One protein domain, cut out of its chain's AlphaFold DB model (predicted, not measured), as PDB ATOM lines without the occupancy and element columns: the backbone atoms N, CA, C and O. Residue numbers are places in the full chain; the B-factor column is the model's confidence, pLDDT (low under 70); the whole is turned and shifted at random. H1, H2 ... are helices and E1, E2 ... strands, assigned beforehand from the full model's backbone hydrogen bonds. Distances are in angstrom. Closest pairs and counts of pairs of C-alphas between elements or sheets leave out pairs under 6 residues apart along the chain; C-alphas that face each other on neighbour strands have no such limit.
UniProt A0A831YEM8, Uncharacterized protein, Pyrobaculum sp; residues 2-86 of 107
ATOM      1  N   SER A   2      55.213 -10.188 -36.052       51.22
ATOM      2  CA  SER A   2      54.371  -9.193 -35.381       51.22
ATOM      3  C   SER A   2      53.252  -9.934 -34.652       51.22
ATOM      4  O   SER A   2      52.382 -10.518 -35.297       51.22
ATOM      5  N   LYS A   3      53.296  -9.974 -33.317       61.41
ATOM      6  CA  LYS A   3      52.148 -10.436 -32.531       61.41
ATOM      7  C   LYS A   3      51.029  -9.421 -32.743       61.41
ATOM      8  O   LYS A   3      51.180  -8.265 -32.363       61.41
ATOM      9  N   GLN A   4      49.968  -9.832 -33.425       73.19
ATOM     10  CA  GLN A   4      48.774  -9.015 -33.569       73.19
ATOM     11  C   GLN A   4      48.032  -9.046 -32.229       73.19
ATOM     12  O   GLN A   4      47.773 -10.126 -31.702       73.19
ATOM     13  N   TYR A   5      47.767  -7.872 -31.664       73.75
ATOM     14  CA  TYR A   5      46.928  -7.712 -30.479       73.75
ATOM     15  C   TYR A   5      45.525  -7.337 -30.942       73.75
ATOM     16  O   TYR A   5      45.387  -6.517 -31.853       73.75
ATOM     17  N   ASP A   6      44.505  -7.931 -30.330       84.69
ATOM     18  CA  ASP A   6      43.129  -7.465 -30.488       84.69
ATOM     19  C   ASP A   6      42.905  -6.297 -29.525       84.69
ATOM     20  O   ASP A   6      43.138  -6.441 -28.322       84.69
ATOM     21  N   VAL A   7      42.534  -5.132 -30.056       85.88
ATOM     22  CA  VAL A   7      42.401  -3.893 -29.283       85.88
ATOM     23  C   VAL A   7      41.050  -3.253 -29.574       85.88
ATOM     24  O   VAL A   7      40.704  -3.010 -30.729       85.88
ATOM     25  N   GLY A   8      40.308  -2.944 -28.515       90.06
ATOM     26  CA  GLY A   8      39.001  -2.298 -28.583       90.06
ATOM     27  C   GLY A   8      38.780  -1.312 -27.441       90.06
ATOM     28  O   GLY A   8      39.682  -1.029 -26.655       90.06
ATOM     29  N   VAL A   9      37.556  -0.799 -27.341       90.44
ATOM     30  CA  VAL A   9      37.123   0.115 -26.274       90.44
ATOM     31  C   VAL A   9      35.858  -0.453 -25.643       90.44
ATOM     32  O   VAL A   9      35.008  -1.001 -26.349       90.44
ATOM     33  N   TRP A  10      35.729  -0.336 -24.325       91.94
ATOM     34  CA  TRP A  10      34.528  -0.732 -23.594       91.94
ATOM     35  C   TRP A  10      33.900   0.470 -22.886       91.94
ATOM     36  O   TRP A  10      34.589   1.434 -22.551       91.94
ATOM     37  N   TYR A  11      32.585   0.393 -22.675       86.88
ATOM     38  CA  TYR A  11      31.788   1.406 -21.989       86.88
ATOM     39  C   TYR A  11      30.749   0.732 -21.095       86.88
ATOM     40  O   TYR A  11      30.140  -0.261 -21.499       86.88
ATOM     41  N   GLU A  12      30.519   1.287 -19.911       88.31
ATOM     42  CA  GLU A  12      29.517   0.806 -18.966       88.31
ATOM     43  C   GLU A  12      28.835   1.980 -18.261       88.31
ATOM     44  O   GLU A  12      29.491   2.857 -17.706       88.31
ATOM     45  N   TYR A  13      27.502   1.998 -18.301       86.06
ATOM     46  CA  TYR A  13      26.680   2.998 -17.623       86.06
ATOM     47  C   TYR A  13      26.195   2.419 -16.298       86.06
ATOM     48  O   TYR A  13      25.319   1.553 -16.278       86.06
ATOM     49  N   VAL A  14      26.735   2.911 -15.187       86.31
ATOM     50  CA  VAL A  14      26.387   2.444 -13.844       86.31
ATOM     51  C   VAL A  14      25.508   3.485 -13.175       86.31
ATOM     52  O   VAL A  14      25.883   4.646 -13.035       86.31
ATOM     53  N   ARG A  15      24.310   3.079 -12.753       82.38
ATOM     54  CA  ARG A  15      23.409   3.970 -12.022       82.38
ATOM     55  C   ARG A  15      23.965   4.218 -10.623       82.38
ATOM     56  O   ARG A  15      24.074   3.282  -9.833       82.38
ATOM     57  N   VAL A  16      24.237   5.476 -10.304       77.56
ATOM     58  CA  VAL A  16      24.730   5.899  -8.990       77.56
ATOM     59  C   VAL A  16      23.717   6.832  -8.327       77.56
ATOM     60  O   VAL A  16      23.266   7.810  -8.911       77.56
ATOM     61  N   GLY A  17      23.334   6.516  -7.087       67.62
ATOM     62  CA  GLY A  17      22.453   7.349  -6.259       67.62
ATOM     63  C   GLY A  17      21.021   6.825  -6.081       67.62
ATOM     64  O   GLY A  17      20.387   6.301  -6.998       67.62
ATOM     65  N   MET A  18      20.489   6.994  -4.866       65.31
ATOM     66  CA  MET A  18      19.087   6.711  -4.544       65.31
ATOM     67  C   MET A  18      18.232   7.949  -4.850       65.31
ATOM     68  O   MET A  18      18.281   8.932  -4.119       65.31
ATOM     69  N   GLY A  19      17.442   7.910  -5.928       64.38
ATOM     70  CA  GLY A  19      16.354   8.877  -6.163       64.38
ATOM     71  C   GLY A  19      16.554   9.914  -7.277       64.38
ATOM     72  O   GLY A  19      15.632  10.671  -7.558       64.38
ATOM     73  N   VAL A  20      17.696   9.923  -7.965       70.44
ATOM     74  CA  VAL A  20      17.943  10.730  -9.177       70.44
ATOM     75  C   VAL A  20      18.524   9.822 -10.261       70.44
ATOM     76  O   VAL A  20      19.281   8.906  -9.951       70.44
ATOM     77  N   ASN A  21      18.159  10.032 -11.529       70.12
ATOM     78  CA  ASN A  21      18.693   9.268 -12.669       70.12
ATOM     79  C   ASN A  21      20.123   9.723 -13.015       70.12
ATOM     80  O   ASN A  21      20.379  10.200 -14.117       70.12
ATOM     81  N   GLN A  22      21.032   9.624 -12.044       76.88
ATOM     82  CA  GLN A  22      22.461   9.848 -12.223       76.88
ATOM     83  C   GLN A  22      23.128   8.539 -12.664       76.88
ATOM     84  O   GLN A  22      22.837   7.463 -12.131       76.88
ATOM     85  N   TYR A  23      23.992   8.641 -13.671       81.00
ATOM     86  CA  TYR A  23      24.743   7.528 -14.235       81.00
ATOM     87  C   TYR A  23      26.207   7.930 -14.343       81.00
ATOM     88  O   TYR A  23      26.511   8.952 -14.959       81.00
ATOM     89  N   ASP A  24      27.081   7.103 -13.788       84.44
ATOM     90  CA  ASP A  24      28.512   7.179 -14.033       84.44
ATOM     91  C   ASP A  24      28.832   6.352 -15.275       84.44
ATOM     92  O   ASP A  24      28.312   5.247 -15.463       84.44
ATOM     93  N   VAL A  25      29.668   6.910 -16.147       83.62
ATOM     94  CA  VAL A  25      30.126   6.239 -17.363       83.62
ATOM     95  C   VAL A  25      31.553   5.783 -17.138       83.62
ATOM     96  O   VAL A  25      32.473   6.598 -17.090       83.62
ATOM     97  N   PHE A  26      31.731   4.475 -17.037       85.75
ATOM     98  CA  PHE A  26      33.043   3.854 -17.034       85.75
ATOM     99  C   PHE A  26      33.434   3.531 -18.469       85.75
ATOM    100  O   PHE A  26      32.611   3.068 -19.261       85.75
ATOM    101  N   CYS A  27      34.680   3.815 -18.825       89.12
ATOM    102  CA  CYS A  27      35.209   3.486 -20.138       89.12
ATOM    103  C   CYS A  27      36.702   3.200 -20.068       89.12
ATOM    104  O   CYS A  27      37.397   3.670 -19.166       89.12
ATOM    105  N   GLY A  28      37.195   2.442 -21.040       90.12
ATOM    106  CA  GLY A  28      38.601   2.075 -21.097       90.12
ATOM    107  C   GLY A  28      38.931   1.203 -22.298       90.12
ATOM    108  O   GLY A  28      38.118   1.031 -23.210       90.12
ATOM    109  N   VAL A  29      40.141   0.656 -22.309       90.62
ATOM    110  CA  VAL A  29      40.670  -0.123 -23.436       90.62
ATOM    111  C   VAL A  29      40.471  -1.610 -23.173       90.62
ATOM    112  O   VAL A  29      40.599  -2.074 -22.045       90.62
ATOM    113  N   VAL A  30      40.154  -2.379 -24.210       90.81
ATOM    114  CA  VAL A  30      40.171  -3.844 -24.158       90.81
ATOM    115  C   VAL A  30      41.372  -4.335 -24.944       90.81
ATOM    116  O   VAL A  30      41.500  -3.990 -26.114       90.81
ATOM    117  N   VAL A  31      42.228  -5.147 -24.326       88.06
ATOM    118  CA  VAL A  31      43.359  -5.797 -25.005       88.06
ATOM    119  C   VAL A  31      43.216  -7.302 -24.850       88.06
ATOM    120  O   VAL A  31      43.196  -7.806 -23.731       88.06
ATOM    121  N   ASN A  32      43.096  -8.032 -25.961       87.31
ATOM    122  CA  ASN A  32      42.888  -9.487 -25.978       87.31
ATOM    123  C   ASN A  32      41.760  -9.952 -25.025       87.31
ATOM    124  O   ASN A  32      41.896 -10.960 -24.331       87.31
ATOM    125  N   GLY A  33      40.669  -9.185 -24.943       86.06
ATOM    126  CA  GLY A  33      39.529  -9.464 -24.059       86.06
ATOM    127  C   GLY A  33      39.678  -9.004 -22.601       86.06
ATOM    128  O   GLY A  33      38.700  -9.059 -21.859       86.06
ATOM    129  N   VAL A  34      40.845  -8.506 -22.181       88.00
ATOM    130  CA  VAL A  34      41.060  -7.942 -20.836       88.00
ATOM    131  C   VAL A  34      40.663  -6.469 -20.835       88.00
ATOM    132  O   VAL A  34      41.200  -5.688 -21.620       88.00
ATOM    133  N   ARG A  35      39.722  -6.092 -19.962       90.56
ATOM    134  CA  ARG A  35      39.300  -4.699 -19.764       90.56
ATOM    135  C   ARG A  35      40.313  -3.977 -18.880       90.56
ATOM    136  O   ARG A  35      40.554  -4.403 -17.757       90.56
ATOM    137  N   LEU A  36      40.874  -2.897 -19.399       90.44
ATOM    138  CA  LEU A  36      41.745  -1.965 -18.692       90.44
ATOM    139  C   LEU A  36      40.993  -0.657 -18.475       90.44
ATOM    140  O   LEU A  36      40.137  -0.288 -19.289       90.44
ATOM    141  N   ASP A  37      41.336   0.046 -17.404       85.38
ATOM    142  CA  ASP A  37      40.851   1.400 -17.166       85.38
ATOM    143  C   ASP A  37      41.420   2.382 -18.196       85.38
ATOM    144  O   ASP A  37      42.323   2.072 -18.981       85.38
ATOM    145  N   GLN A  38      40.855   3.587 -18.231       83.94
ATOM    146  CA  GLN A  38      41.356   4.647 -19.092       83.94
ATOM    147  C   GLN A  38      42.800   5.021 -18.695       83.94
ATOM    148  O   GLN A  38      43.021   5.450 -17.560       83.94
ATOM    149  N   PRO A  39      43.782   4.914 -19.614       82.75
ATOM    150  CA  PRO A  39      45.150   5.315 -19.321       82.75
ATOM    151  C   PRO A  39      45.228   6.836 -19.150       82.75
ATOM    152  O   PRO A  39      44.730   7.599 -19.980       82.75
ATOM    153  N   TYR A  40      45.888   7.277 -18.081       80.44
ATOM    154  CA  TYR A  40      46.162   8.689 -17.826       80.44
ATOM    155  C   TYR A  40      47.584   9.032 -18.282       80.44
ATOM    156  O   TYR A  40      48.553   8.801 -17.566       80.44
ATOM    157  N   CYS A  41      47.706   9.597 -19.478       84.31
ATOM    158  CA  CYS A  41      48.978   9.865 -20.155       84.31
ATOM    159  C   CYS A  41      48.898  11.172 -20.956       84.31
ATOM    160  O   CYS A  41      47.807  11.616 -21.329       84.31
ATOM    161  N   ARG A  42      50.046  11.817 -21.214       86.81
ATOM    162  CA  ARG A  42      50.098  13.069 -22.000       86.81
ATOM    163  C   ARG A  42      50.583  12.858 -23.428       86.81
ATOM    164  O   ARG A  42      50.232  13.649 -24.303       86.81
ATOM    165  N   VAL A  43      51.378  11.817 -23.654       92.44
ATOM    166  CA  VAL A  43      51.890  11.425 -24.972       92.44
ATOM    167  C   VAL A  43      51.569   9.960 -25.255       92.44
ATOM    168  O   VAL A  43      51.344   9.174 -24.335       92.44
ATOM    169  N   VAL A  44      51.517   9.594 -26.536       87.12
ATOM    170  CA  VAL A  44      51.057   8.267 -26.979       87.12
ATOM    171  C   VAL A  44      51.963   7.160 -26.448       87.12
ATOM    172  O   VAL A  44      51.479   6.106 -26.044       87.12
ATOM    173  N   GLU A  45      53.268   7.406 -26.413       87.50
ATOM    174  CA  GLU A  45      54.271   6.453 -25.947       87.50
ATOM    175  C   GLU A  45      54.045   6.088 -24.472       87.50
ATOM    176  O   GLU A  45      53.990   4.906 -24.138       87.50
ATOM    177  N   GLU A  46      53.793   7.087 -23.619       91.25
ATOM    178  CA  GLU A  46      53.435   6.888 -22.207       91.25
ATOM    179  C   GLU A  46      52.145   6.070 -22.066       91.25
ATOM    180  O   GLU A  46      52.073   5.164 -21.238       91.25
ATOM    181  N   CYS A  47      51.131   6.344 -22.897       86.75
ATOM    182  CA  CYS A  47      49.884   5.577 -22.871       86.75
ATOM    183  C   CYS A  47      50.134   4.097 -23.158       86.75
ATOM    184  O   CYS A  47      49.555   3.229 -22.509       86.75
ATOM    185  N   VAL A  48      50.974   3.799 -24.151       87.75
ATOM    186  CA  VAL A  48      51.289   2.420 -24.536       87.75
ATOM    187  C   VAL A  48      52.047   1.707 -23.421       87.75
ATOM    188  O   VAL A  48      51.737   0.552 -23.123       87.75
ATOM    189  N   GLU A  49      53.000   2.377 -22.776       89.00
ATOM    190  CA  GLU A  49      53.747   1.805 -21.654       89.00
ATOM    191  C   GLU A  49      52.846   1.477 -20.457       89.00
ATOM    192  O   GLU A  49      52.893   0.346 -19.958       89.00
ATOM    193  N   GLU A  50      51.984   2.414 -20.049       89.31
ATOM    194  CA  GLU A  50      51.045   2.208 -18.941       89.31
ATOM    195  C   GLU A  50      50.008   1.125 -19.276       89.31
ATOM    196  O   GLU A  50      49.834   0.187 -18.499       89.31
ATOM    197  N   MET A  51      49.422   1.131 -20.481       86.94
ATOM    198  CA  MET A  51      48.500   0.066 -20.909       86.94
ATOM    199  C   MET A  51      49.152  -1.321 -20.861       86.94
ATOM    200  O   MET A  51      48.533  -2.291 -20.423       86.94
ATOM    201  N   LEU A  52      50.404  -1.449 -21.307       89.00
ATOM    202  CA  LEU A  52      51.115  -2.731 -21.274       89.00
ATOM    203  C   LEU A  52      51.449  -3.173 -19.846       89.00
ATOM    204  O   LEU A  52      51.496  -4.377 -19.571       89.00
ATOM    205  N   ARG A  53      51.716  -2.225 -18.948       89.62
ATOM    206  CA  ARG A  53      51.943  -2.489 -17.527       89.62
ATOM    207  C   ARG A  53      50.665  -2.983 -16.852       89.62
ATOM    208  O   ARG A  53      50.716  -4.029 -16.204       89.62
ATOM    209  N   ASP A  54      49.550  -2.300 -17.071       89.88
ATOM    210  CA  ASP A  54      48.251  -2.673 -16.507       89.88
ATOM    211  C   ASP A  54      47.751  -3.995 -17.079       89.88
ATOM    212  O   ASP A  54      47.316  -4.867 -16.331       89.88
ATOM    213  N   TYR A  55      47.928  -4.220 -18.382       88.38
ATOM    214  CA  TYR A  55      47.609  -5.501 -19.006       88.38
ATOM    215  C   TYR A  55      48.366  -6.667 -18.367       88.38
ATOM    216  O   TYR A  55      47.764  -7.693 -18.060       88.38
ATOM    217  N   ARG A  56      49.679  -6.532 -18.135       88.81
ATOM    218  CA  ARG A  56      50.460  -7.586 -17.464       88.81
ATOM    219  C   ARG A  56      49.931  -7.861 -16.061       88.81
ATOM    220  O   ARG A  56      49.762  -9.025 -15.710       88.81
ATOM    221  N   ARG A  57      49.623  -6.806 -15.306       88.69
ATOM    222  CA  ARG A  57      49.079  -6.911 -13.950       88.69
ATOM    223  C   ARG A  57      47.715  -7.594 -13.928       88.69
ATOM    224  O   ARG A  57      47.507  -8.489 -13.119       88.69
ATOM    225  N   GLU A  58      46.805  -7.212 -14.819       88.81
ATOM    226  CA  GLU A  58      45.479  -7.829 -14.898       88.81
ATOM    227  C   GLU A  58      45.556  -9.278 -15.368       88.81
ATOM    228  O   GLU A  58      44.865 -10.141 -14.834       88.81
ATOM    229  N   VAL A  59      46.445  -9.591 -16.312       88.19
ATOM    230  CA  VAL A  59      46.684 -10.978 -16.722       88.19
ATOM    231  C   VAL A  59      47.255 -11.804 -15.569       88.19
ATOM    232  O   VAL A  59      46.833 -12.940 -15.384       88.19
ATOM    233  N   GLU A  60      48.187 -11.267 -14.782       86.88
ATOM    234  CA  GLU A  60      48.694 -11.935 -13.575       86.88
ATOM    235  C   GLU A  60      47.584 -12.129 -12.534       86.88
ATOM    236  O   GLU A  60      47.392 -13.250 -12.065       86.88
ATOM    237  N   ARG A  61      46.770 -11.099 -12.276       83.12
ATOM    238  CA  ARG A  61      45.611 -11.162 -11.372       83.12
ATOM    239  C   ARG A  61      44.576 -12.199 -11.805       83.12
ATOM    240  O   ARG A  61      43.964 -12.826 -10.955       83.12
ATOM    241  N   LEU A  62      44.357 -12.371 -13.108       80.12
ATOM    242  CA  LEU A  62      43.441 -13.381 -13.649       80.12
ATOM    243  C   LEU A  62      44.050 -14.792 -13.656       80.12
ATOM    244  O   LEU A  62      43.309 -15.774 -13.710       80.12
ATOM    245  N   ARG A  63      45.387 -14.913 -13.637       76.25
ATOM    246  CA  ARG A  63      46.085 -16.202 -13.474       76.25
ATOM    247  C   ARG A  63      46.058 -16.671 -12.028       76.25
ATOM    248  O   ARG A  63      46.023 -17.879 -11.796       76.25
ATOM    249  N   GLU A  64      46.098 -15.742 -11.083       64.12
ATOM    250  CA  GLU A  64      45.876 -16.039  -9.677       64.12
ATOM    251  C   GLU A  64      44.378 -16.300  -9.457       64.12
ATOM    252  O   GLU A  64      43.545 -15.450  -9.776       64.12
ATOM    253  N   PRO A  65      43.984 -17.481  -8.947       54.62
ATOM    254  CA  PRO A  65      42.614 -17.658  -8.503       54.62
ATOM    255  C   PRO A  65      42.337 -16.584  -7.444       54.62
ATOM    256  O   PRO A  65      43.171 -16.421  -6.548       54.62
ATOM    257  N   PRO A  66      41.217 -15.840  -7.530       55.94
ATOM    258  CA  PRO A  66      40.915 -14.815  -6.543       55.94
ATOM    259  C   PRO A  66      40.987 -15.447  -5.154       55.94
ATOM    260  O   PRO A  66      40.441 -16.535  -4.948       55.94
ATOM    261  N   GLU A  67      41.678 -14.787  -4.219       52.62
ATOM    262  CA  GLU A  67      41.656 -15.196  -2.820       52.62
ATOM    263  C   GLU A  67      40.200 -15.151  -2.360       52.62
ATOM    264  O   GLU A  67      39.623 -14.095  -2.099       52.62
ATOM    265  N   LEU A  68      39.579 -16.328  -2.352       46.34
ATOM    266  CA  LEU A  68      38.238 -16.560  -1.864       46.34
ATOM    267  C   LEU A  68      38.241 -16.194  -0.381       46.34
ATOM    268  O   LEU A  68      38.556 -17.023   0.477       46.34
ATOM    269  N   ALA A  69      37.882 -14.947  -0.078       49.81
ATOM    270  CA  ALA A  69      37.358 -14.577   1.221       49.81
ATOM    271  C   ALA A  69      36.125 -15.462   1.440       49.81
ATOM    272  O   ALA A  69      35.035 -15.159   0.967       49.81
ATOM    273  N   LEU A  70      36.356 -16.593   2.110       50.25
ATOM    274  CA  LEU A  70      35.439 -17.716   2.292       50.25
ATOM    275  C   LEU A  70      35.304 -18.604   1.045       50.25
ATOM    276  O   LEU A  70      34.310 -18.588   0.324       50.25
ATOM    277  N   VAL A  71      36.281 -19.501   0.883       48.00
ATOM    278  CA  VAL A  71      36.025 -20.862   0.392       48.00
ATOM    279  C   VAL A  71      34.945 -21.467   1.297       48.00
ATOM    280  O   VAL A  71      35.243 -22.141   2.285       48.00
ATOM    281  N   ILE A  72      33.673 -21.198   1.007       48.44
ATOM    282  CA  ILE A  72      32.587 -22.031   1.500       48.44
ATOM    283  C   ILE A  72      32.798 -23.369   0.788       48.44
ATOM    284  O   ILE A  72      32.480 -23.524  -0.384       48.44
ATOM    285  N   LYS A  73      33.439 -24.315   1.486       49.31
ATOM    286  CA  LYS A  73      33.553 -25.727   1.092       49.31
ATOM    287  C   LYS A  73      32.184 -26.404   1.219       49.31
ATOM    288  O   LYS A  73      32.030 -27.353   1.981       49.31
ATOM    289  N   ILE A  74      31.179 -25.865   0.549       51.72
ATOM    290  CA  ILE A  74      29.933 -26.569   0.294       51.72
ATOM    291  C   ILE A  74      30.006 -26.857  -1.192       51.72
ATOM    292  O   ILE A  74      30.171 -25.941  -1.995       51.72
ATOM    293  N   ASP A  75      30.032 -28.140  -1.527       52.81
ATOM    294  CA  ASP A  75      29.961 -28.571  -2.910       52.81
ATOM    295  C   ASP A  75      28.668 -27.965  -3.496       52.81
ATOM    296  O   ASP A  75      27.580 -28.186  -2.949       52.81
ATOM    297  N   PRO A  76      28.775 -27.076  -4.507       58.97
ATOM    298  CA  PRO A  76      27.639 -26.307  -5.013       58.97
ATOM    299  C   PRO A  76      26.528 -27.211  -5.560       58.97
ATOM    300  O   PRO A  76      25.402 -26.754  -5.749       58.97
ATOM    301  N   VAL A  77      26.827 -28.490  -5.803       59.44
ATOM    302  CA  VAL A  77      25.867 -29.497  -6.247       59.44
ATOM    303  C   VAL A  77      24.868 -29.845  -5.138       59.44
ATOM    304  O   VAL A  77      23.667 -29.899  -5.399       59.44
ATOM    305  N   GLU A  78      25.311 -30.035  -3.898       64.69
ATOM    306  CA  GLU A  78      24.459 -30.450  -2.779       64.69
ATOM    307  C   GLU A  78      23.430 -29.380  -2.407       64.69
ATOM    308  O   GLU A  78      22.287 -29.709  -2.075       64.69
ATOM    309  N   GLU A  79      23.807 -28.103  -2.476       61.72
ATOM    310  CA  GLU A  79      22.886 -26.993  -2.216       61.72
ATOM    311  C   GLU A  79      21.871 -26.839  -3.357       61.72
ATOM    312  O   GLU A  79      20.667 -26.751  -3.107       61.72
ATOM    313  N   LEU A  80      22.327 -26.951  -4.611       63.53
ATOM    314  CA  LEU A  80      21.463 -26.885  -5.792       63.53
ATOM    315  C   LEU A  80      20.435 -28.029  -5.828       63.53
ATOM    316  O   LEU A  80      19.269 -27.801  -6.145       63.53
ATOM    317  N   LEU A  81      20.836 -29.253  -5.465       67.25
ATOM    318  CA  LEU A  81      19.943 -30.418  -5.406       67.25
ATOM    319  C   LEU A  81      18.953 -30.363  -4.236       67.25
ATOM    320  O   LEU A  81      17.891 -30.980  -4.306       67.25
ATOM    321  N   ARG A  82      19.287 -29.646  -3.156       69.00
ATOM    322  CA  ARG A  82      18.358 -29.412  -2.044       69.00
ATOM    323  C   ARG A  82      17.246 -28.448  -2.441       69.00
ATOM    324  O   ARG A  82      16.112 -28.625  -2.001       69.00
ATOM    325  N   GLU A  83      17.583 -27.428  -3.220       73.06
ATOM    326  CA  GLU A  83      16.632 -26.413  -3.668       73.06
ATOM    327  C   GLU A  83      15.809 -26.887  -4.877       73.06
ATOM    328  O   GLU A  83      14.628 -26.558  -4.970       73.06
ATOM    329  N   TRP A  84      16.392 -27.736  -5.734       72.31
ATOM    330  CA  TRP A  84      15.762 -28.268  -6.951       72.31
ATOM    331  C   TRP A  84      16.017 -29.777  -7.122       72.31
ATOM    332  O   TRP A  84      16.871 -30.189  -7.919       72.31
ATOM    333  N   PRO A  85      15.283 -30.640  -6.395       70.94
ATOM    334  CA  PRO A  85      15.470 -32.091  -6.446       70.94
ATOM    335  C   PRO A  85      15.259 -32.683  -7.846       70.94
ATOM    336  O   PRO A  85      15.818 -33.733  -8.166       70.94
ATOM    337  N   GLU A  86      14.484 -32.013  -8.705       70.88
ATOM    338  CA  GLU A  86      14.222 -32.439 -10.082       70.88
ATOM    339  C   GLU A  86      15.498 -32.471 -10.941       70.88
ATOM    340  O   GLU A  86      15.555 -33.206 -11.930       70.88
TER     341      GLU A  86
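Overview. This is residues 2 to 86 of the 107 residues of an uncharacterized protein of Pyrobaculum sp (UniProt A0A831YEM8). A long two-stranded hairpin, E1 and E2, has the long helix H1 near its open end, and from H1 a tail, residues 63 to 86, sticks out free and holds the short helix H2. The 85 printed residues run E1, E2, H1, H2, the sheet antiparallel, the class mixed. The whole is extended, radius of gyration of the C-alphas 19.5 A, spanning 58 by 44 by 25 A.

Along the chain. E1, residues 7 to 15, begins at C-alpha 7 (42.401, -3.893, -29.283) and is 26.8 A long. E2, residues 23 to 31, is 25.3 A. H1, residues 44 to 63, is 28.4 A. H2, residues 76 to 83, ends at C-alpha 83 (16.632, -26.413, -3.668).

Arrangement. E1 and E2 form a hairpin, antiparallel at 161 degrees; N 8 and O 30 are 2.9 A apart, within hydrogen-bond range. The closest C-alphas of E2 and H1, Val 31 and Tyr 55, are 7.4 A apart. H1 and H2 are apart. In both helices every O i to N i+4 pair is within hydrogen-bond range.

Size, cuts and confidence. The farthest C-alphas, Val 43 and Glu 86, are 59.7 A apart. The printed part has no cut. The links E2 to H1 and H1 to H2 are long. Residues 2 to 3, 17 to 19 and 64 to 82 have pLDDT under 70.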